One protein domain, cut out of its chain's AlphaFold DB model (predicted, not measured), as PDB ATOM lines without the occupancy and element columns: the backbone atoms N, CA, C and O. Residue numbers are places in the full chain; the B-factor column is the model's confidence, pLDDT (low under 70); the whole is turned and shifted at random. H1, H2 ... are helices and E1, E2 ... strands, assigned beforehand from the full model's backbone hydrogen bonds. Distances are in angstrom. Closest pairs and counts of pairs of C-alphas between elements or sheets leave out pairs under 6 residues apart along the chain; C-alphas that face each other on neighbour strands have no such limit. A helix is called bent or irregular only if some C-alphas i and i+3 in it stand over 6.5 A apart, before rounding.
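Overview. This is residues 423 to 555 of the 556 residues of the protein "DUF676 domain-containing protein" of Corchorus olitorius (UniProt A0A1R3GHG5). A short sheet of three parallel strands, in the order E4, E1, E5, lies between helices: H2 and H3 cover parts of one face, H1 packs on the other, and H4 packs on H2 away from the sheet. A thin antiparallel hairpin, E2 and E3, reaches out from this body at one end of the longest axis, and its residues 438 to 443 stick out free. The printed part has 133 residues, with five named strands and four named helices in the order E1 E2 E3 H1 E4 H2 E5 H3 H4, class mixed. The whole is compact, with a radius of gyration of the C-alphas of 16.3 A, and flat, spanning 56 by 41 by 20 A.

Arrangement. E1, residues 423 to 430, is the inner strand between the edge strands E4, residues 467 to 470, and E5, residues 510 to 519. E1 and E5 are parallel at 16 degrees, with N 426 and O 514 2.8 A apart, within hydrogen-bond range. E4 and E1 are parallel at 13 degrees, with N 429 and O 469 at 2.8 A. E2, residues 436 to 439, and E3, residues 442 to 445, form an antiparallel hairpin at 172 degrees, with N 442 and O 439 at 3.1 A. H1, residues 449 to 462, is on the sheet at a height of 9.0 A and runs along the strands, at 19 degrees to E1 on the local plane; the closest C-alphas of H1 and E4, those of His 449 and Met 470, are 5.5 A apart. H2, residues 482 to 505, lies on the opposite face at a height of 9.4 A and only just runs along the strands, at 27 degrees to E1 on the local plane; its closest C-alphas to E1 are those of Val 493 and Val 428, 7.5 A apart. H3, residues 523 to 531, is on the same face as H2, over E5, and stands up from the sheet, rising 49 degrees from a local plane fitted to 6 C-alphas. These make three layers, helices on both faces of a sheet. E4, H2 and E5 form a split strand-helix-strand unit, two parallel strands joined through a helix with E1 between them, and its crossover is right-handed. With residues 482 to 490 alone H2 touches H3, about perpendicular at 76 degrees; the closest C-alphas, those of Gly 486 and Ala 530, are 3.9 A apart. With residues 487 to 498 alone H2 touches H4, residues 541 to 550, at a shallow tilt of 15 degrees, the same way; the closest C-alphas, those of Ala 490 and Phe 541, are 5.8 A apart. In H2, H3 and H4 every O i to N i+4 pair is within hydrogen-bond range; in H1, 6 of 10 are.

Along the chain. E1 begins at C-alpha 423, (-43.930, 37.595, -18.379), and is 22.8 A long. E2 measures 9.0 A, E3 9.4 A and E4 10.3 A. H1, 21.3 A long, is irregular: C-alphas 451 and 454 are 7.7 A apart. H2 is 34.2 A long, E5 26.9 A and H3 12.2 A. H4, 14.1 A long, ends at C-alpha 550, (-58.852, 38.956, -23.846).

Size, cuts and confidence. The C-alphas farthest apart, those of Pro 440 and Asp 554, are 56.2 A apart. The printed part has no cut, and the link from E4 to H2, 11 residues, is long. The mean pLDDT of the printed part is 74.8, and 40 residues are under 70, among them 434 to 448, 533 to 540 and 548 to 555.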
ATOM      1  N   ASP A 423     -43.697  37.763 -16.943       81.75
ATOM      2  CA  ASP A 423     -43.930  37.595 -18.379       81.75
ATOM      3  C   ASP A 423     -43.993  36.099 -18.713       81.75
ATOM      4  O   ASP A 423     -43.107  35.332 -18.329       81.75
ATOM      5  N   LEU A 424     -45.027  35.678 -19.441       84.62
ATOM      6  CA  LEU A 424     -45.137  34.320 -19.967       84.62
ATOM      7  C   LEU A 424     -44.553  34.283 -21.376       84.62
ATOM      8  O   LEU A 424     -45.160  34.768 -22.329       84.62
ATOM      9  N   LYS A 425     -43.367  33.692 -21.507       89.00
ATOM     10  CA  LYS A 425     -42.721  33.466 -22.801       89.00
ATOM     11  C   LYS A 425     -42.998  32.040 -23.267       89.00
ATOM     12  O   LYS A 425     -42.751  31.095 -22.519       89.00
ATOM     13  N   ILE A 426     -43.500  31.894 -24.487       90.31
ATOM     14  CA  ILE A 426     -43.836  30.615 -25.108       90.31
ATOM     15  C   ILE A 426     -43.081  30.476 -26.430       90.31
ATOM     16  O   ILE A 426     -43.103  31.391 -27.247       90.31
ATOM     17  N   VAL A 427     -42.469  29.317 -26.671       91.56
ATOM     18  CA  VAL A 427     -41.879  28.956 -27.970       91.56
ATOM     19  C   VAL A 427     -42.603  27.750 -28.548       91.56
ATOM     20  O   VAL A 427     -42.733  26.721 -27.889       91.56
ATOM     21  N   VAL A 428     -43.060  27.863 -29.790       91.81
ATOM     22  CA  VAL A 428     -43.725  26.792 -30.533       91.81
ATOM     23  C   VAL A 428     -42.774  26.263 -31.603       91.81
ATOM     24  O   VAL A 428     -42.384  26.999 -32.507       91.81
ATOM     25  N   PHE A 429     -42.425  24.984 -31.516       89.19
ATOM     26  CA  PHE A 429     -41.608  24.266 -32.487       89.19
ATOM     27  C   PHE A 429     -42.503  23.459 -33.426       89.19
ATOM     28  O   PHE A 429     -43.323  22.669 -32.964       89.19
ATOM     29  N   VAL A 430     -42.327  23.631 -34.736       89.19
ATOM     30  CA  VAL A 430     -43.103  22.940 -35.775       89.19
ATOM     31  C   VAL A 430     -42.172  22.067 -36.609       89.19
ATOM     32  O   VAL A 430     -41.211  22.561 -37.211       89.19
ATOM     33  N   HIS A 431     -42.452  20.762 -36.610       83.75
ATOM     34  CA  HIS A 431     -41.633  19.752 -37.277       83.75
ATOM     35  C   HIS A 431     -41.726  19.822 -38.813       83.75
ATOM     36  O   HIS A 431     -42.539  20.542 -39.395       83.75
ATOM     37  N   GLY A 432     -40.820  19.086 -39.464       80.69
ATOM     38  CA  GLY A 432     -40.741  18.969 -40.919       80.69
ATOM     39  C   GLY A 432     -41.629  17.858 -41.495       80.69
ATOM     40  O   GLY A 432     -42.442  17.268 -40.796       80.69
ATOM     41  N   PHE A 433     -41.453  17.556 -42.784       71.00
ATOM     42  CA  PHE A 433     -42.278  16.579 -43.502       71.00
ATOM     43  C   PHE A 433     -42.109  15.160 -42.949       71.00
ATOM     44  O   PHE A 433     -40.978  14.706 -42.751       71.00
ATOM     45  N   GLN A 434     -43.234  14.462 -42.787       62.62
ATOM     46  CA  GLN A 434     -43.313  13.065 -42.388       62.62
ATOM     47  C   GLN A 434     -43.691  12.169 -43.561       62.62
ATOM     48  O   GLN A 434     -44.858  11.919 -43.850       62.62
ATOM     49  N   ALA A 435     -42.672  11.638 -44.236       52.16
ATOM     50  CA  ALA A 435     -42.855  10.468 -45.081       52.16
ATOM     51  C   ALA A 435     -43.017   9.237 -44.180       52.16
ATOM     52  O   ALA A 435     -42.162   8.979 -43.341       52.16
ATOM     53  N   SER A 436     -44.079   8.461 -44.368       49.50
ATOM     54  CA  SER A 436     -44.142   7.090 -43.869       49.50
ATOM     55  C   SER A 436     -44.128   6.173 -45.083       49.50
ATOM     56  O   SER A 436     -45.040   6.214 -45.909       49.50
ATOM     57  N   TYR A 437     -43.058   5.396 -45.244       46.19
ATOM     58  CA  TYR A 437     -43.041   4.306 -46.213       46.19
ATOM     59  C   TYR A 437     -43.413   3.033 -45.465       46.19
ATOM     60  O   TYR A 437     -42.633   2.544 -44.649       46.19
ATOM     61  N   ALA A 438     -44.593   2.484 -45.751       42.31
ATOM     62  CA  ALA A 438     -44.930   1.131 -45.339       42.31
ATOM     63  C   ALA A 438     -44.133   0.151 -46.212       42.31
ATOM     64  O   ALA A 438     -44.600  -0.301 -47.255       42.31
ATOM     65  N   LEU A 439     -42.894  -0.146 -45.815       45.81
ATOM     66  CA  LEU A 439     -42.252  -1.381 -46.248       45.81
ATOM     67  C   LEU A 439     -42.795  -2.519 -45.370       45.81
ATOM     68  O   LEU A 439     -42.956  -2.303 -44.167       45.81
ATOM     69  N   PRO A 440     -43.047  -3.724 -45.919       40.81
ATOM     70  CA  PRO A 440     -43.736  -4.809 -45.210       40.81
ATOM     71  C   PRO A 440     -43.090  -5.257 -43.883       40.81
ATOM     72  O   PRO A 440     -43.712  -6.003 -43.136       40.81
ATOM     73  N   TYR A 441     -41.872  -4.796 -43.573       39.50
ATOM     74  CA  TYR A 441     -41.122  -5.157 -42.368       39.50
ATOM     75  C   TYR A 441     -40.416  -3.981 -41.666       39.50
ATOM     76  O   TYR A 441     -39.618  -4.216 -40.761       39.50
ATOM     77  N   LEU A 442     -40.662  -2.717 -42.049       36.22
ATOM     78  CA  LEU A 442     -39.983  -1.577 -41.418       36.22
ATOM     79  C   LEU A 442     -40.828  -0.298 -41.451       36.22
ATOM     80  O   LEU A 442     -41.121   0.238 -42.518       36.22
ATOM     81  N   PHE A 443     -41.166   0.213 -40.266       38.03
ATOM     82  CA  PHE A 443     -41.844   1.495 -40.082       38.03
ATOM     83  C   PHE A 443     -40.786   2.613 -40.035       38.03
ATOM     84  O   PHE A 443     -40.169   2.851 -38.999       38.03
ATOM     85  N   LEU A 444     -40.520   3.266 -41.170       42.53
ATOM     86  CA  LEU A 444     -39.646   4.445 -41.243       42.53
ATOM     87  C   LEU A 444     -40.517   5.701 -41.331       42.53
ATOM     88  O   LEU A 444     -40.891   6.126 -42.425       42.53
ATOM     89  N   GLY A 445     -40.849   6.272 -40.171       44.62
ATOM     90  CA  GLY A 445     -41.441   7.604 -40.071       44.62
ATOM     91  C   GLY A 445     -40.351   8.670 -40.190       44.62
ATOM     92  O   GLY A 445     -39.387   8.680 -39.425       44.62
ATOM     93  N   PHE A 446     -40.468   9.558 -41.170       52.47
ATOM     94  CA  PHE A 446     -39.691  10.795 -41.217       52.47
ATOM     95  C   PHE A 446     -40.441  11.899 -40.446       52.47
ATOM     96  O   PHE A 446     -41.641  11.794 -40.327       52.47
ATOM     97  N   GLY A 447     -39.777  12.919 -39.891       54.50
ATOM     98  CA  GLY A 447     -40.410  14.131 -39.333       54.50
ATOM     99  C   GLY A 447     -41.209  13.968 -38.031       54.50
ATOM    100  O   GLY A 447     -42.424  14.006 -38.076       54.50
ATOM    101  N   HIS A 448     -40.545  13.916 -36.875       65.81
ATOM    102  CA  HIS A 448     -41.191  13.784 -35.555       65.81
ATOM    103  C   HIS A 448     -41.154  15.110 -34.782       65.81
ATOM    104  O   HIS A 448     -40.190  15.876 -34.905       65.81
ATOM    105  N   HIS A 449     -42.121  15.364 -33.893       71.19
ATOM    106  CA  HIS A 449     -42.096  16.545 -33.015       71.19
ATOM    107  C   HIS A 449     -40.799  16.686 -32.189       71.19
ATOM    108  O   HIS A 449     -40.431  17.788 -31.788       71.19
ATOM    109  N   LEU A 450     -40.051  15.598 -31.959       72.69
ATOM    110  CA  LEU A 450     -38.794  15.595 -31.207       72.69
ATOM    111  C   LEU A 450     -37.556  15.940 -32.043       72.69
ATOM    112  O   LEU A 450     -36.483  16.112 -31.463       72.69
ATOM    113  N   ASP A 451     -37.677  16.096 -33.363       69.62
ATOM    114  CA  ASP A 451     -36.537  16.405 -34.237       69.62
ATOM    115  C   ASP A 451     -35.863  17.742 -33.851       69.62
ATOM    116  O   ASP A 451     -34.652  17.903 -33.993       69.62
ATOM    117  N   LEU A 452     -36.615  18.678 -33.258       71.94
ATOM    118  CA  LEU A 452     -36.115  19.981 -32.793       71.94
ATOM    119  C   LEU A 452     -35.697  20.004 -31.309       71.94
ATOM    120  O   LEU A 452     -35.404  21.067 -30.757       71.94
ATOM    121  N   ARG A 453     -35.622  18.845 -30.637       73.62
ATOM    122  CA  ARG A 453     -35.311  18.762 -29.194       73.62
ATOM    123  C   ARG A 453     -33.948  19.341 -28.818       73.62
ATOM    124  O   ARG A 453     -33.796  19.837 -27.704       73.62
ATOM    125  N   LEU A 454     -32.962  19.274 -29.719       67.38
ATOM    126  CA  LEU A 454     -31.637  19.846 -29.471       67.38
ATOM    127  C   LEU A 454     -31.695  21.375 -29.414       67.38
ATOM    128  O   LEU A 454     -31.157  21.970 -28.484       67.38
ATOM    129  N   VAL A 455     -32.423  21.993 -30.349       74.00
ATOM    130  CA  VAL A 455     -32.649  23.446 -30.374       74.00
ATOM    131  C   VAL A 455     -33.392  23.883 -29.112       74.00
ATOM    132  O   VAL A 455     -32.979  24.831 -28.447       74.00
ATOM    133  N   ARG A 456     -34.435  23.139 -28.720       79.50
ATOM    134  CA  ARG A 456     -35.153  23.358 -27.455       79.50
ATOM    135  C   ARG A 456     -34.212  23.308 -26.249       79.50
ATOM    136  O   ARG A 456     -34.270  24.192 -25.401       79.50
ATOM    137  N   ASN A 457     -33.370  22.279 -26.152       69.06
ATOM    138  CA  ASN A 457     -32.452  22.117 -25.023       69.06
ATOM    139  C   ASN A 457     -31.473  23.288 -24.926       69.06
ATOM    140  O   ASN A 457     -31.285  23.816 -23.837       69.06
ATOM    141  N   GLN A 458     -30.911  23.726 -26.056       69.44
ATOM    142  CA  GLN A 458     -30.002  24.869 -26.080       69.44
ATOM    143  C   GLN A 458     -30.698  26.161 -25.636       69.44
ATOM    144  O   GLN A 458     -30.126  26.949 -24.890       69.44
ATOM    145  N   TRP A 459     -31.954  26.360 -26.038       78.31
ATOM    146  CA  TRP A 459     -32.725  27.531 -25.621       78.31
ATOM    147  C   TRP A 459     -33.020  27.523 -24.118       78.31
ATOM    148  O   TRP A 459     -32.896  28.554 -23.462       78.31
ATOM    149  N   LEU A 460     -33.349  26.359 -23.548       69.81
ATOM    150  CA  LEU A 460     -33.592  26.212 -22.109       69.81
ATOM    151  C   LEU A 460     -32.352  26.509 -21.254       69.81
ATOM    152  O   LEU A 460     -32.506  26.888 -20.095       69.81
ATOM    153  N   LEU A 461     -31.142  26.372 -21.809       66.69
ATOM    154  CA  LEU A 461     -29.911  26.809 -21.140       66.69
ATOM    155  C   LEU A 461     -29.802  28.341 -21.064       66.69
ATOM    156  O   LEU A 461     -29.199  28.853 -20.125       66.69
ATOM    157  N   ILE A 462     -30.383  29.062 -22.029       77.25
ATOM    158  CA  ILE A 462     -30.355  30.532 -22.109       77.25
ATOM    159  C   ILE A 462     -31.499  31.147 -21.292       77.25
ATOM    160  O   ILE A 462     -31.280  32.083 -20.525       77.25
ATOM    161  N   ASP A 463     -32.722  30.630 -21.436       78.00
ATOM    162  CA  ASP A 463     -33.902  31.099 -20.699       78.00
ATOM    163  C   ASP A 463     -34.652  29.915 -20.060       78.00
ATOM    164  O   ASP A 463     -35.561  29.347 -20.670       78.00
ATOM    165  N   PRO A 464     -34.320  29.543 -18.808       77.06
ATOM    166  CA  PRO A 464     -34.958  28.417 -18.118       77.06
ATOM    167  C   PRO A 464     -36.441  28.632 -17.790       77.06
ATOM    168  O   PRO A 464     -37.126  27.690 -17.395       77.06
ATOM    169  N   LYS A 465     -36.941  29.874 -17.882       79.00
ATOM    170  CA  LYS A 465     -38.325  30.231 -17.529       79.00
ATOM    171  C   LYS A 465     -39.272  30.159 -18.730       79.00
ATOM    172  O   LYS A 465     -40.469  30.391 -18.559       79.00
ATOM    173  N   ILE A 466     -38.753  29.863 -19.922       86.25
ATOM    174  CA  ILE A 466     -39.538  29.777 -21.151       86.25
ATOM    175  C   ILE A 466     -40.345  28.477 -21.207       86.25
ATOM    176  O   ILE A 466     -39.859  27.395 -20.880       86.25
ATOM    177  N   GLU A 467     -41.597  28.576 -21.637       87.88
ATOM    178  CA  GLU A 467     -42.468  27.422 -21.847       87.88
ATOM    179  C   GLU A 467     -42.413  27.011 -23.325       87.88
ATOM    180  O   GLU A 467     -42.454  27.860 -24.211       87.88
ATOM    181  N   PHE A 468     -42.330  25.716 -23.626       89.56
ATOM    182  CA  PHE A 468     -42.203  25.233 -25.006       89.56
ATOM    183  C   PHE A 468     -43.337  24.284 -25.398       89.56
ATOM    184  O   PHE A 468     -43.794  23.473 -24.589       89.56
ATOM    185  N   LEU A 469     -43.744  24.357 -26.662       89.44
ATOM    186  CA  LEU A 469     -44.619  23.402 -27.332       89.44
ATOM    187  C   LEU A 469     -43.835  22.767 -28.479       89.44
ATOM    188  O   LEU A 469     -43.413  23.474 -29.390       89.44
ATOM    189  N   MET A 470     -43.650  21.450 -28.440       85.75
ATOM    190  CA  MET A 470     -43.227  20.679 -29.610       85.75
ATOM    191  C   MET A 470     -44.511  20.219 -30.299       85.75
ATOM    192  O   MET A 470     -45.225  19.410 -29.723       85.75
ATOM    193  N   SER A 471     -44.857  20.809 -31.442       88.75
ATOM    194  CA  SER A 471     -46.129  20.542 -32.125       88.75
ATOM    195  C   SER A 471     -46.184  19.106 -32.637       88.75
ATOM    196  O   SER A 471     -45.279  18.683 -33.352       88.75
ATOM    197  N   GLU A 472     -47.254  18.395 -32.286       87.88
ATOM    198  CA  GLU A 472     -47.546  17.010 -32.686       87.88
ATOM    199  C   GLU A 472     -48.717  16.943 -33.681       87.88
ATOM    200  O   GLU A 472     -48.927  15.937 -34.355       87.88
ATOM    201  N   ALA A 473     -49.487  18.029 -33.812       84.44
ATOM    202  CA  ALA A 473     -50.773  18.049 -34.512       84.44
ATOM    203  C   ALA A 473     -50.739  17.607 -35.987       84.44
ATOM    204  O   ALA A 473     -51.782  17.239 -36.539       84.44
ATOM    205  N   ASN A 474     -49.575  17.675 -36.634       83.88
ATOM    206  CA  ASN A 474     -49.402  17.308 -38.035       83.88
ATOM    207  C   ASN A 474     -48.457  16.123 -38.254       83.88
ATOM    208  O   ASN A 474     -48.230  15.807 -39.419       83.88
ATOM    209  N   GLU A 475     -47.973  15.456 -37.198       78.69
ATOM    210  CA  GLU A 475     -46.971  14.379 -37.273       78.69
ATOM    211  C   GLU A 475     -47.380  13.332 -38.321       78.69
ATOM    212  O   GLU A 475     -46.810  13.264 -39.407       78.69
ATOM    213  N   ASP A 476     -48.520  12.671 -38.137       76.25
ATOM    214  CA  ASP A 476     -48.975  11.624 -39.063       76.25
ATOM    215  C   ASP A 476     -49.703  12.130 -40.324       76.25
ATOM    216  O   ASP A 476     -50.244  11.336 -41.096       76.25
ATOM    217  N   LYS A 477     -49.786  13.450 -40.546       77.12
ATOM    218  CA  LYS A 477     -50.669  14.049 -41.571       77.12
ATOM    219  C   LYS A 477     -50.003  15.157 -42.388       77.12
ATOM    220  O   LYS A 477     -50.661  16.126 -42.771       77.12
ATOM    221  N   THR A 478     -48.718  14.999 -42.684       68.75
ATOM    222  CA  THR A 478     -47.914  16.000 -43.412       68.75
ATOM    223  C   THR A 478     -48.075  16.001 -44.940       68.75
ATOM    224  O   THR A 478     -47.483  16.846 -45.608       68.75
ATOM    225  N   SER A 479     -48.860  15.079 -45.511       70.12
ATOM    226  CA  SER A 479     -49.143  14.991 -46.956       70.12
ATOM    227  C   SER A 479     -50.463  15.650 -47.389       70.12
ATOM    228  O   SER A 479     -50.800  15.609 -48.570       70.12
ATOM    229  N   GLY A 480     -51.224  16.216 -46.445       72.75
ATOM    230  CA  GLY A 480     -52.523  16.851 -46.699       72.75
ATOM    231  C   GLY A 480     -52.431  18.297 -47.200       72.75
ATOM    232  O   GLY A 480     -51.352  18.806 -47.495       72.75
ATOM    233  N   ASP A 481     -53.578  18.979 -47.269       79.06
ATOM    234  CA  ASP A 481     -53.649  20.397 -47.643       79.06
ATOM    235  C   ASP A 481     -53.026  21.307 -46.567       79.06
ATOM    236  O   ASP A 481     -53.261  21.151 -45.364       79.06
ATOM    237  N   PHE A 482     -52.246  22.303 -47.001       82.38
ATOM    238  CA  PHE A 482     -51.545  23.233 -46.116       82.38
ATOM    239  C   PHE A 482     -52.491  24.070 -45.262       82.38
ATOM    240  O   PHE A 482     -52.179  24.345 -44.104       82.38
ATOM    241  N   ARG A 483     -53.663  24.443 -45.790       81.56
ATOM    242  CA  ARG A 483     -54.650  25.206 -45.019       81.56
ATOM    243  C   ARG A 483     -55.174  24.390 -43.840       81.56
ATOM    244  O   ARG A 483     -55.256  24.906 -42.727       81.56
ATOM    245  N   GLU A 484     -55.465  23.111 -44.058       83.69
ATOM    246  CA  GLU A 484     -55.899  22.203 -42.994       83.69
ATOM    247  C   GLU A 484     -54.781  21.971 -41.963       83.69
ATOM    248  O   GLU A 484     -55.022  22.045 -40.756       83.69
ATOM    249  N   MET A 485     -53.537  21.771 -42.418       83.00
ATOM    250  CA  MET A 485     -52.377  21.636 -41.526       83.00
ATOM    251  C   MET A 485     -52.164  22.886 -40.659       83.00
ATOM    252  O   MET A 485     -51.912  22.772 -39.455       83.00
ATOM    253  N   GLY A 486     -52.319  24.076 -41.244       85.62
ATOM    254  CA  GLY A 486     -52.275  25.349 -40.529       85.62
ATOM    255  C   GLY A 486     -53.383  25.470 -39.479       85.62
ATOM    256  O   GLY A 486     -53.118  25.880 -38.349       85.62
ATOM    257  N   GLN A 487     -54.609  25.042 -39.798       85.44
ATOM    258  CA  GLN A 487     -55.724  25.035 -38.844       85.44
ATOM    259  C   GLN A 487     -55.489  24.081 -37.668       85.44
ATOM    260  O   GLN A 487     -55.786  24.435 -36.526       85.44
ATOM    261  N   ARG A 488     -54.950  22.880 -37.901       88.38
ATOM    262  CA  ARG A 488     -54.626  21.935 -36.814       88.38
ATOM    263  C   ARG A 488     -53.562  22.504 -35.876       88.38
ATOM    264  O   ARG A 488     -53.758  22.489 -34.661       88.38
ATOM    265  N   LEU A 489     -52.500  23.082 -36.443       90.38
ATOM    266  CA  LEU A 489     -51.455  23.763 -35.679       90.38
ATOM    267  C   LEU A 489     -52.035  24.923 -34.852       90.38
ATOM    268  O   LEU A 489     -51.752  25.044 -33.663       90.38
ATOM    269  N   ALA A 490     -52.891  25.748 -35.457       89.00
ATOM    270  CA  ALA A 490     -53.559  26.855 -34.779       89.00
ATOM    271  C   ALA A 490     -54.347  26.390 -33.541       89.00
ATOM    272  O   ALA A 490     -54.214  26.980 -32.467       89.00
ATOM    273  N   HIS A 491     -55.137  25.318 -33.664       88.50
ATOM    274  CA  HIS A 491     -55.905  24.771 -32.541       88.50
ATOM    275  C   HIS A 491     -55.007  24.252 -31.410       88.50
ATOM    276  O   HIS A 491     -55.277  24.534 -30.240       88.50
ATOM    277  N   GLU A 492     -53.930  23.539 -31.744       92.44
ATOM    278  CA  GLU A 492     -52.965  23.018 -30.769       92.44
ATOM    279  C   GLU A 492     -52.280  24.149 -29.990       92.44
ATOM    280  O   GLU A 492     -52.246  24.134 -28.756       92.44
ATOM    281  N   VAL A 493     -51.804  25.177 -30.699       90.75
ATOM    282  CA  VAL A 493     -51.149  26.336 -30.082       90.75
ATOM    283  C   VAL A 493     -52.112  27.079 -29.156       90.75
ATOM    284  O   VAL A 493     -51.745  27.402 -28.027       90.75
ATOM    285  N   ILE A 494     -53.360  27.303 -29.580       88.69
ATOM    286  CA  ILE A 494     -54.375  27.966 -28.748       88.69
ATOM    287  C   ILE A 494     -54.652  27.159 -27.471       88.69
ATOM    288  O   ILE A 494     -54.693  27.727 -26.375       88.69
ATOM    289  N   ALA A 495     -54.813  25.837 -27.586       89.50
ATOM    290  CA  ALA A 495     -55.040  24.965 -26.436       89.50
ATOM    291  C   ALA A 495     -53.855  24.997 -25.456       89.50
ATOM    292  O   ALA A 495     -54.048  25.079 -24.236       89.50
ATOM    293  N   PHE A 496     -52.628  24.994 -25.981       90.38
ATOM    294  CA  PHE A 496     -51.413  25.069 -25.180       90.38
ATOM    295  C   PHE A 496     -51.272  26.412 -24.453       90.38
ATOM    296  O   PHE A 496     -51.048  26.431 -23.241       90.38
ATOM    297  N   VAL A 497     -51.448  27.531 -25.165       88.50
ATOM    298  CA  VAL A 497     -51.380  28.880 -24.584       88.50
ATOM    299  C   VAL A 497     -52.408  29.018 -23.465       88.50
ATOM    300  O   VAL A 497     -52.044  29.408 -22.356       88.50
ATOM    301  N   LYS A 498     -53.658  28.587 -23.693       87.12
ATOM    302  CA  LYS A 498     -54.710  28.587 -22.666       87.12
ATOM    303  C   LYS A 498     -54.290  27.802 -21.421       87.12
ATOM    304  O   LYS A 498     -54.358  28.319 -20.309       87.12
ATOM    305  N   LYS A 499     -53.764  26.583 -21.592       88.38
ATOM    306  CA  LYS A 499     -53.283  25.743 -20.480       88.38
ATOM    307  C   LYS A 499     -52.158  26.414 -19.679       88.38
ATOM    308  O   LYS A 499     -52.121  26.294 -18.452       88.38
ATOM    309  N   LYS A 500     -51.224  27.099 -20.347       87.69
ATOM    310  CA  LYS A 500     -50.105  27.793 -19.685       87.69
ATOM    311  C   LYS A 500     -50.547  29.067 -18.985       87.69
ATOM    312  O   LYS A 500     -50.105  29.305 -17.864       87.69
ATOM    313  N   MET A 501     -51.474  29.815 -19.573       83.56
ATOM    314  CA  MET A 501     -52.113  30.947 -18.908       83.56
ATOM    315  C   MET A 501     -52.833  30.506 -17.634       83.56
ATOM    316  O   MET A 501     -52.578  31.065 -16.577       83.56
ATOM    317  N   ASP A 502     -53.636  29.439 -17.685       83.81
ATOM    318  CA  ASP A 502     -54.366  28.911 -16.520       83.81
ATOM    319  C   ASP A 502     -53.433  28.470 -15.383       83.81
ATOM    320  O   ASP A 502     -53.767  28.545 -14.196       83.81
ATOM    321  N   LYS A 503     -52.243  27.978 -15.732       84.12
ATOM    322  CA  LYS A 503     -51.194  27.657 -14.764       84.12
ATOM    323  C   LYS A 503     -50.566  28.931 -14.194       84.12
ATOM    324  O   LYS A 503     -50.420  29.031 -12.982       84.12
ATOM    325  N   ALA A 504     -50.233  29.897 -15.042       77.25
ATOM    326  CA  ALA A 504     -49.581  31.129 -14.626       77.25
ATOM    327  C   ALA A 504     -50.496  32.038 -13.787       77.25
ATOM    328  O   ALA A 504     -50.028  32.568 -12.784       77.25
ATOM    329  N   SER A 505     -51.799  32.119 -14.090       75.06
ATOM    330  CA  SER A 505     -52.792  32.843 -13.277       75.06
ATOM    331  C   SER A 505     -52.904  32.308 -11.846       75.06
ATOM    332  O   SER A 505     -53.221  33.062 -10.934       75.06
ATOM    333  N   ARG A 506     -52.611  31.018 -11.617       77.69
ATOM    334  CA  ARG A 506     -52.556  30.429 -10.266       77.69
ATOM    335  C   ARG A 506     -51.263  30.754  -9.514       77.69
ATOM    336  O   ARG A 506     -51.216  30.595  -8.301       77.69
ATOM    337  N   SER A 507     -50.212  31.176 -10.216       68.38
ATOM    338  CA  SER A 507     -48.886  31.467  -9.651       68.38
ATOM    339  C   SER A 507     -48.577  32.965  -9.531       68.38
ATOM    340  O   SER A 507     -47.501  33.316  -9.048       68.38
ATOM    341  N   GLY A 508     -49.482  33.848  -9.966       71.50
ATOM    342  CA  GLY A 508     -49.355  35.300  -9.835       71.50
ATOM    343  C   GLY A 508     -49.985  36.074 -10.997       71.50
ATOM    344  O   GLY A 508     -50.551  35.500 -11.924       71.50
ATOM    345  N   ARG A 509     -49.871  37.407 -10.954       71.88
ATOM    346  CA  ARG A 509     -50.359  38.295 -12.019       71.88
ATOM    347  C   ARG A 509     -49.423  38.241 -13.233       71.88
ATOM    348  O   ARG A 509     -48.228  38.522 -13.112       71.88
ATOM    349  N   LEU A 510     -49.983  37.903 -14.392       73.44
ATOM    350  CA  LEU A 510     -49.309  37.963 -15.691       73.44
ATOM    351  C   LEU A 510     -49.227  39.414 -16.170       73.44
ATOM    352  O   LEU A 510     -50.227  40.131 -16.117       73.44
ATOM    353  N   ARG A 511     -48.042  39.842 -16.610       75.75
ATOM    354  CA  ARG A 511     -47.829  41.184 -17.173       75.75
ATOM    355  C   ARG A 511     -47.931  41.182 -18.693       75.75
ATOM    356  O   ARG A 511     -48.624  42.030 -19.243       75.75
ATOM    357  N   ASP A 512     -47.234  40.253 -19.336       78.25
ATOM    358  CA  ASP A 512     -47.133  40.165 -20.790       78.25
ATOM    359  C   ASP A 512     -47.044  38.699 -21.243       78.25
ATOM    360  O   ASP A 512     -46.618  37.823 -20.479       78.25
ATOM    361  N   ILE A 513     -47.457  38.429 -22.482       83.44
ATOM    362  CA  ILE A 513     -47.396  37.110 -23.114       83.44
ATOM    363  C   ILE A 513     -46.659  37.248 -24.444       83.44
ATOM    364  O   ILE A 513     -47.147  37.875 -25.379       83.44
ATOM    365  N   LYS A 514     -45.491  36.609 -24.546       85.31
ATOM    366  CA  LYS A 514     -44.663  36.609 -25.758       85.31
ATOM    367  C   LYS A 514     -44.663  35.222 -26.365       85.31
ATOM    368  O   LYS A 514     -44.291  34.267 -25.692       85.31
ATOM    369  N   ILE A 515     -45.062  35.114 -27.627       88.38
ATOM    370  CA  ILE A 515     -45.095  33.842 -28.352       88.38
ATOM    371  C   ILE A 515     -44.106  33.928 -29.512       88.38
ATOM    372  O   ILE A 515     -44.152  34.863 -30.308       88.38
ATOM    373  N   SER A 516     -43.208  32.954 -29.602       89.50
ATOM    374  CA  SER A 516     -42.236  32.810 -30.685       89.50
ATOM    375  C   SER A 516     -42.457  31.488 -31.408       89.50
ATOM    376  O   SER A 516     -42.812  30.488 -30.788       89.50
ATOM    377  N   PHE A 517     -42.233  31.473 -32.718       90.12
ATOM    378  CA  PHE A 517     -42.412  30.287 -33.551       90.12
ATOM    379  C   PHE A 517     -41.089  29.880 -34.195       90.12
ATOM    380  O   PHE A 517     -40.336  30.729 -34.666       90.12
ATOM    381  N   VAL A 518     -40.833  28.575 -34.240       89.25
ATOM    382  CA  VAL A 518     -39.672  27.963 -34.890       89.25
ATOM    383  C   VAL A 518     -40.179  26.879 -35.832       89.25
ATOM    384  O   VAL A 518     -40.676  25.847 -35.386       89.25
ATOM    385  N   GLY A 519     -40.070  27.112 -37.137       85.06
ATOM    386  CA  GLY A 519     -40.444  26.140 -38.162       85.06
ATOM    387  C   GLY A 519     -39.226  25.484 -38.797       85.06
ATOM    388  O   GLY A 519     -38.259  26.157 -39.156       85.06
ATOM    389  N   HIS A 520     -39.285  24.169 -38.998       80.62
ATOM    390  CA  HIS A 520     -38.276  23.438 -39.761       80.62
ATOM    391  C   HIS A 520     -38.831  22.965 -41.107       80.62
ATOM    392  O   HIS A 520     -39.858  22.292 -41.159       80.62
ATOM    393  N   SER A 521     -38.126  23.267 -42.206       84.69
ATOM    394  CA  SER A 521     -38.519  22.857 -43.565       84.69
ATOM    395  C   SER A 521     -39.989  23.225 -43.868       84.69
ATOM    396  O   SER A 521     -40.359  24.389 -43.699       84.69
ATOM    397  N   ILE A 522     -40.832  22.258 -44.264       82.38
ATOM    398  CA  ILE A 522     -42.280  22.426 -44.499       82.38
ATOM    399  C   ILE A 522     -43.024  23.044 -43.302       82.38
ATOM    400  O   ILE A 522     -44.009  23.750 -43.505       82.38
ATOM    401  N   GLY A 523     -42.524  22.881 -42.071       84.62
ATOM    402  CA  GLY A 523     -43.084  23.502 -40.871       84.62
ATOM    403  C   GLY A 523     -43.150  25.031 -40.955       84.62
ATOM    404  O   GLY A 523     -44.070  25.633 -40.409       84.62
ATOM    405  N   ASN A 524     -42.252  25.672 -41.718       87.38
ATOM    406  CA  ASN A 524     -42.336  27.113 -41.998       87.38
ATOM    407  C   ASN A 524     -43.538  27.475 -42.878       87.38
ATOM    408  O   ASN A 524     -44.148  28.525 -42.689       87.38
ATOM    409  N   ILE A 525     -43.884  26.613 -43.834       85.00
ATOM    410  CA  ILE A 525     -45.054  26.804 -44.697       85.00
ATOM    411  C   ILE A 525     -46.322  26.608 -43.866       85.00
ATOM    412  O   ILE A 525     -47.205  27.458 -43.912       85.00
ATOM    413  N   ILE A 526     -46.366  25.564 -43.031       85.25
ATOM    414  CA  ILE A 526     -47.487  25.300 -42.118       85.25
ATOM    415  C   ILE A 526     -47.706  26.493 -41.171       85.25
ATOM    416  O   ILE A 526     -48.834  26.964 -41.025       85.25
ATOM    417  N   LEU A 527     -46.634  27.050 -40.594       85.38
ATOM    418  CA  LEU A 527     -46.704  28.266 -39.778       85.38
ATOM    419  C   LEU A 527     -47.287  29.448 -40.547       85.38
ATOM    420  O   LEU A 527     -48.202  30.104 -40.058       85.38
ATOM    421  N   ARG A 528     -46.800  29.704 -41.764       84.56
ATOM    422  CA  ARG A 528     -47.333  30.782 -42.607       84.56
ATOM    423  C   ARG A 528     -48.808  30.577 -42.918       84.56
ATOM    424  O   ARG A 528     -49.550  31.543 -42.877       84.56
ATOM    425  N   THR A 529     -49.249  29.346 -43.167       84.38
ATOM    426  CA  THR A 529     -50.673  29.059 -43.393       84.38
ATOM    427  C   THR A 529     -51.527  29.171 -42.137       84.38
ATOM    428  O   THR A 529     -52.682  29.562 -42.237       84.38
ATOM    429  N   ALA A 530     -50.972  28.882 -40.957       82.44
ATOM    430  CA  ALA A 530     -51.657  29.124 -39.692       82.44
ATOM    431  C   ALA A 530     -51.809  30.630 -39.419       82.44
ATOM    432  O   ALA A 530     -52.827  31.052 -38.884       82.44
ATOM    433  N   LEU A 531     -50.809  31.430 -39.800       79.94
ATOM    434  CA  LEU A 531     -50.794  32.886 -39.635       79.94
ATOM    435  C   LEU A 531     -51.500  33.651 -40.765       79.94
ATOM    436  O   LEU A 531     -51.743  34.841 -40.599       79.94
ATOM    437  N   ALA A 532     -51.781  33.007 -41.898       76.00
ATOM    438  CA  ALA A 532     -52.363  33.654 -43.067       76.00
ATOM    439  C   ALA A 532     -53.771  34.192 -42.781       76.00
ATOM    440  O   ALA A 532     -54.556  33.575 -42.054       76.00
ATOM    441  N   ASP A 533     -54.089  35.323 -43.408       62.19
ATOM    442  CA  ASP A 533     -55.389  35.968 -43.277       62.19
ATOM    443  C   ASP A 533     -56.488  35.127 -43.947       62.19
ATOM    444  O   ASP A 533     -56.390  34.707 -45.105       62.19
ATOM    445  N   ASP A 534     -57.545  34.868 -43.183       64.88
ATOM    446  CA  ASP A 534     -58.811  34.327 -43.662       64.88
ATOM    447  C   ASP A 534     -59.734  35.517 -43.976       64.88
ATOM    448  O   ASP A 534     -59.728  36.491 -43.214       64.88
ATOM    449  N   PRO A 535     -60.513  35.483 -45.075       61.50
ATOM    450  CA  PRO A 535     -61.446  36.559 -45.407       61.50
ATOM    451  C   PRO A 535     -62.447  36.856 -44.281       61.50
ATOM    452  O   PRO A 535     -62.900  37.993 -44.159       61.50
ATOM    453  N   ASP A 536     -62.760  35.877 -43.426       64.12
ATOM    454  CA  ASP A 536     -63.408  36.140 -42.146       64.12
ATOM    455  C   ASP A 536     -62.352  36.266 -41.040       64.12
ATOM    456  O   ASP A 536     -61.777  35.279 -40.567       64.12
ATOM    457  N   ILE A 537     -62.151  37.497 -40.557       61.81
ATOM    458  CA  ILE A 537     -61.211  37.802 -39.474       61.81
ATOM    459  C   ILE A 537     -61.443  36.919 -38.239       61.81
ATOM    460  O   ILE A 537     -60.483  36.591 -37.542       61.81
ATOM    461  N   ARG A 538     -62.684  36.464 -37.989       61.03
ATOM    462  CA  ARG A 538     -63.028  35.598 -36.850       61.03
ATOM    463  C   ARG A 538     -62.406  34.208 -36.941       61.03
ATOM    464  O   ARG A 538     -62.242  33.538 -35.916       61.03
ATOM    465  N   ASN A 539     -62.051  33.780 -38.148       62.22
ATOM    466  CA  ASN A 539     -61.447  32.484 -38.412       62.22
ATOM    467  C   ASN A 539     -59.923  32.498 -38.339       62.22
ATOM    468  O   ASN A 539     -59.341  31.422 -38.161       62.22
ATOM    469  N   THR A 540     -59.304  33.682 -38.377       68.38
ATOM    470  CA  THR A 540     -57.849  33.840 -38.278       68.38
ATOM    471  C   THR A 540     -57.311  33.322 -36.944       68.38
ATOM    472  O   THR A 540     -57.936  33.449 -35.882       68.38
ATOM    473  N   PHE A 541     -56.112  32.742 -36.989       75.50
ATOM    474  CA  PHE A 541     -55.402  32.288 -35.797       75.50
ATOM    475  C   PHE A 541     -55.174  33.427 -34.802       75.50
ATOM    476  O   PHE A 541     -55.438  33.257 -33.613       75.50
ATOM    477  N   LEU A 542     -54.746  34.599 -35.288       72.94
ATOM    478  CA  LEU A 542     -54.482  35.763 -34.446       72.94
ATOM    479  C   LEU A 542     -55.749  36.243 -33.734       72.94
ATOM    480  O   LEU A 542     -55.704  36.475 -32.531       72.94
ATOM    481  N   TYR A 543     -56.898  36.307 -34.415       70.31
ATOM    482  CA  TYR A 543     -58.156  36.681 -33.766       70.31
ATOM    483  C   TYR A 543     -58.588  35.668 -32.699       70.31
ATOM    484  O   TYR A 543     -58.963  36.055 -31.591       70.31
ATOM    485  N   LYS A 544     -58.515  34.364 -32.997       74.38
ATOM    486  CA  LYS A 544     -58.869  33.303 -32.036       74.38
ATOM    487  C   LYS A 544     -57.938  33.301 -30.824       74.38
ATOM    488  O   LYS A 544     -58.410  33.152 -29.697       74.38
ATOM    489  N   LEU A 545     -56.643  33.519 -31.044       74.81
ATOM    490  CA  LEU A 545     -55.649  33.672 -29.990       74.81
ATOM    491  C   LEU A 545     -55.945  34.918 -29.145       74.81
ATOM    492  O   LEU A 545     -56.107  34.794 -27.936       74.81
ATOM    493  N   CYS A 546     -56.132  36.085 -29.766       69.81
ATOM    494  CA  CYS A 546     -56.502  37.326 -29.082       69.81
ATOM    495  C   CYS A 546     -57.792  37.180 -28.271       69.81
ATOM    496  O   CYS A 546     -57.848  37.642 -27.138       69.81
ATOM    497  N   LYS A 547     -58.809  36.472 -28.774       74.69
ATOM    498  CA  LYS A 547     -60.036  36.198 -28.013       74.69
ATOM    499  C   LYS A 547     -59.756  35.386 -26.744       74.69
ATOM    500  O   LYS A 547     -60.326  35.682 -25.695       74.69
ATOM    501  N   VAL A 548     -58.872  34.391 -26.809       69.69
ATOM    502  CA  VAL A 548     -58.440  33.617 -25.630       69.69
ATOM    503  C   VAL A 548     -57.622  34.473 -24.660       69.69
ATOM    504  O   VAL A 548     -57.779  34.328 -23.449       69.69
ATOM    505  N   LEU A 549     -56.805  35.395 -25.172       67.88
ATOM    506  CA  LEU A 549     -56.036  36.339 -24.357       67.88
ATOM    507  C   LEU A 549     -56.955  37.357 -23.645       67.88
ATOM    508  O   LEU A 549     -56.810  37.592 -22.445       67.88
ATOM    509  N   ILE A 550     -57.946  37.909 -24.349       65.00
ATOM    510  CA  ILE A 550     -58.852  38.956 -23.846       65.00
ATOM    511  C   ILE A 550     -59.872  38.391 -22.850       65.00
ATOM    512  O   ILE A 550     -60.044  38.957 -21.779       65.00
ATOM    513  N   THR A 551     -60.477  37.230 -23.126       58.97
ATOM    514  CA  THR A 551     -61.522  36.632 -22.257       58.97
ATOM    515  C   THR A 551     -61.070  36.295 -20.829       58.97
ATOM    516  O   THR A 551     -61.909  36.003 -19.981       58.97
ATOM    517  N   LYS A 552     -59.764  36.343 -20.534       53.22
ATOM    518  CA  LYS A 552     -59.213  36.219 -19.173       53.22
ATOM    519  C   LYS A 552     -58.581  37.492 -18.614       53.22
ATOM    520  O   LYS A 552     -58.240  37.511 -17.433       53.22
ATOM    521  N   SER A 553     -58.434  38.529 -19.433       48.09
ATOM    522  CA  SER A 553     -57.970  39.847 -18.991       48.09
ATOM    523  C   SER A 553     -59.031  40.556 -18.138       48.09
ATOM    524  O   SER A 553     -58.676  41.301 -17.234       48.09
ATOM    525  N   ASP A 554     -60.313  40.244 -18.362       40.00
ATOM    526  CA  ASP A 554     -61.460  40.859 -17.677       40.00
ATOM    527  C   ASP A 554     -61.825  40.206 -16.320       40.00
ATOM    528  O   ASP A 554     -62.879  40.495 -15.758       40.00
ATOM    529  N   ILE A 555     -60.988  39.306 -15.777       41.94
ATOM    530  CA  ILE A 555     -61.227  38.606 -14.489       41.94
ATOM    531  C   ILE A 555     -60.129  38.930 -13.446       41.94
ATOM    532  O   ILE A 555     -59.899  38.156 -12.520       41.94
TER     533      ILE A 555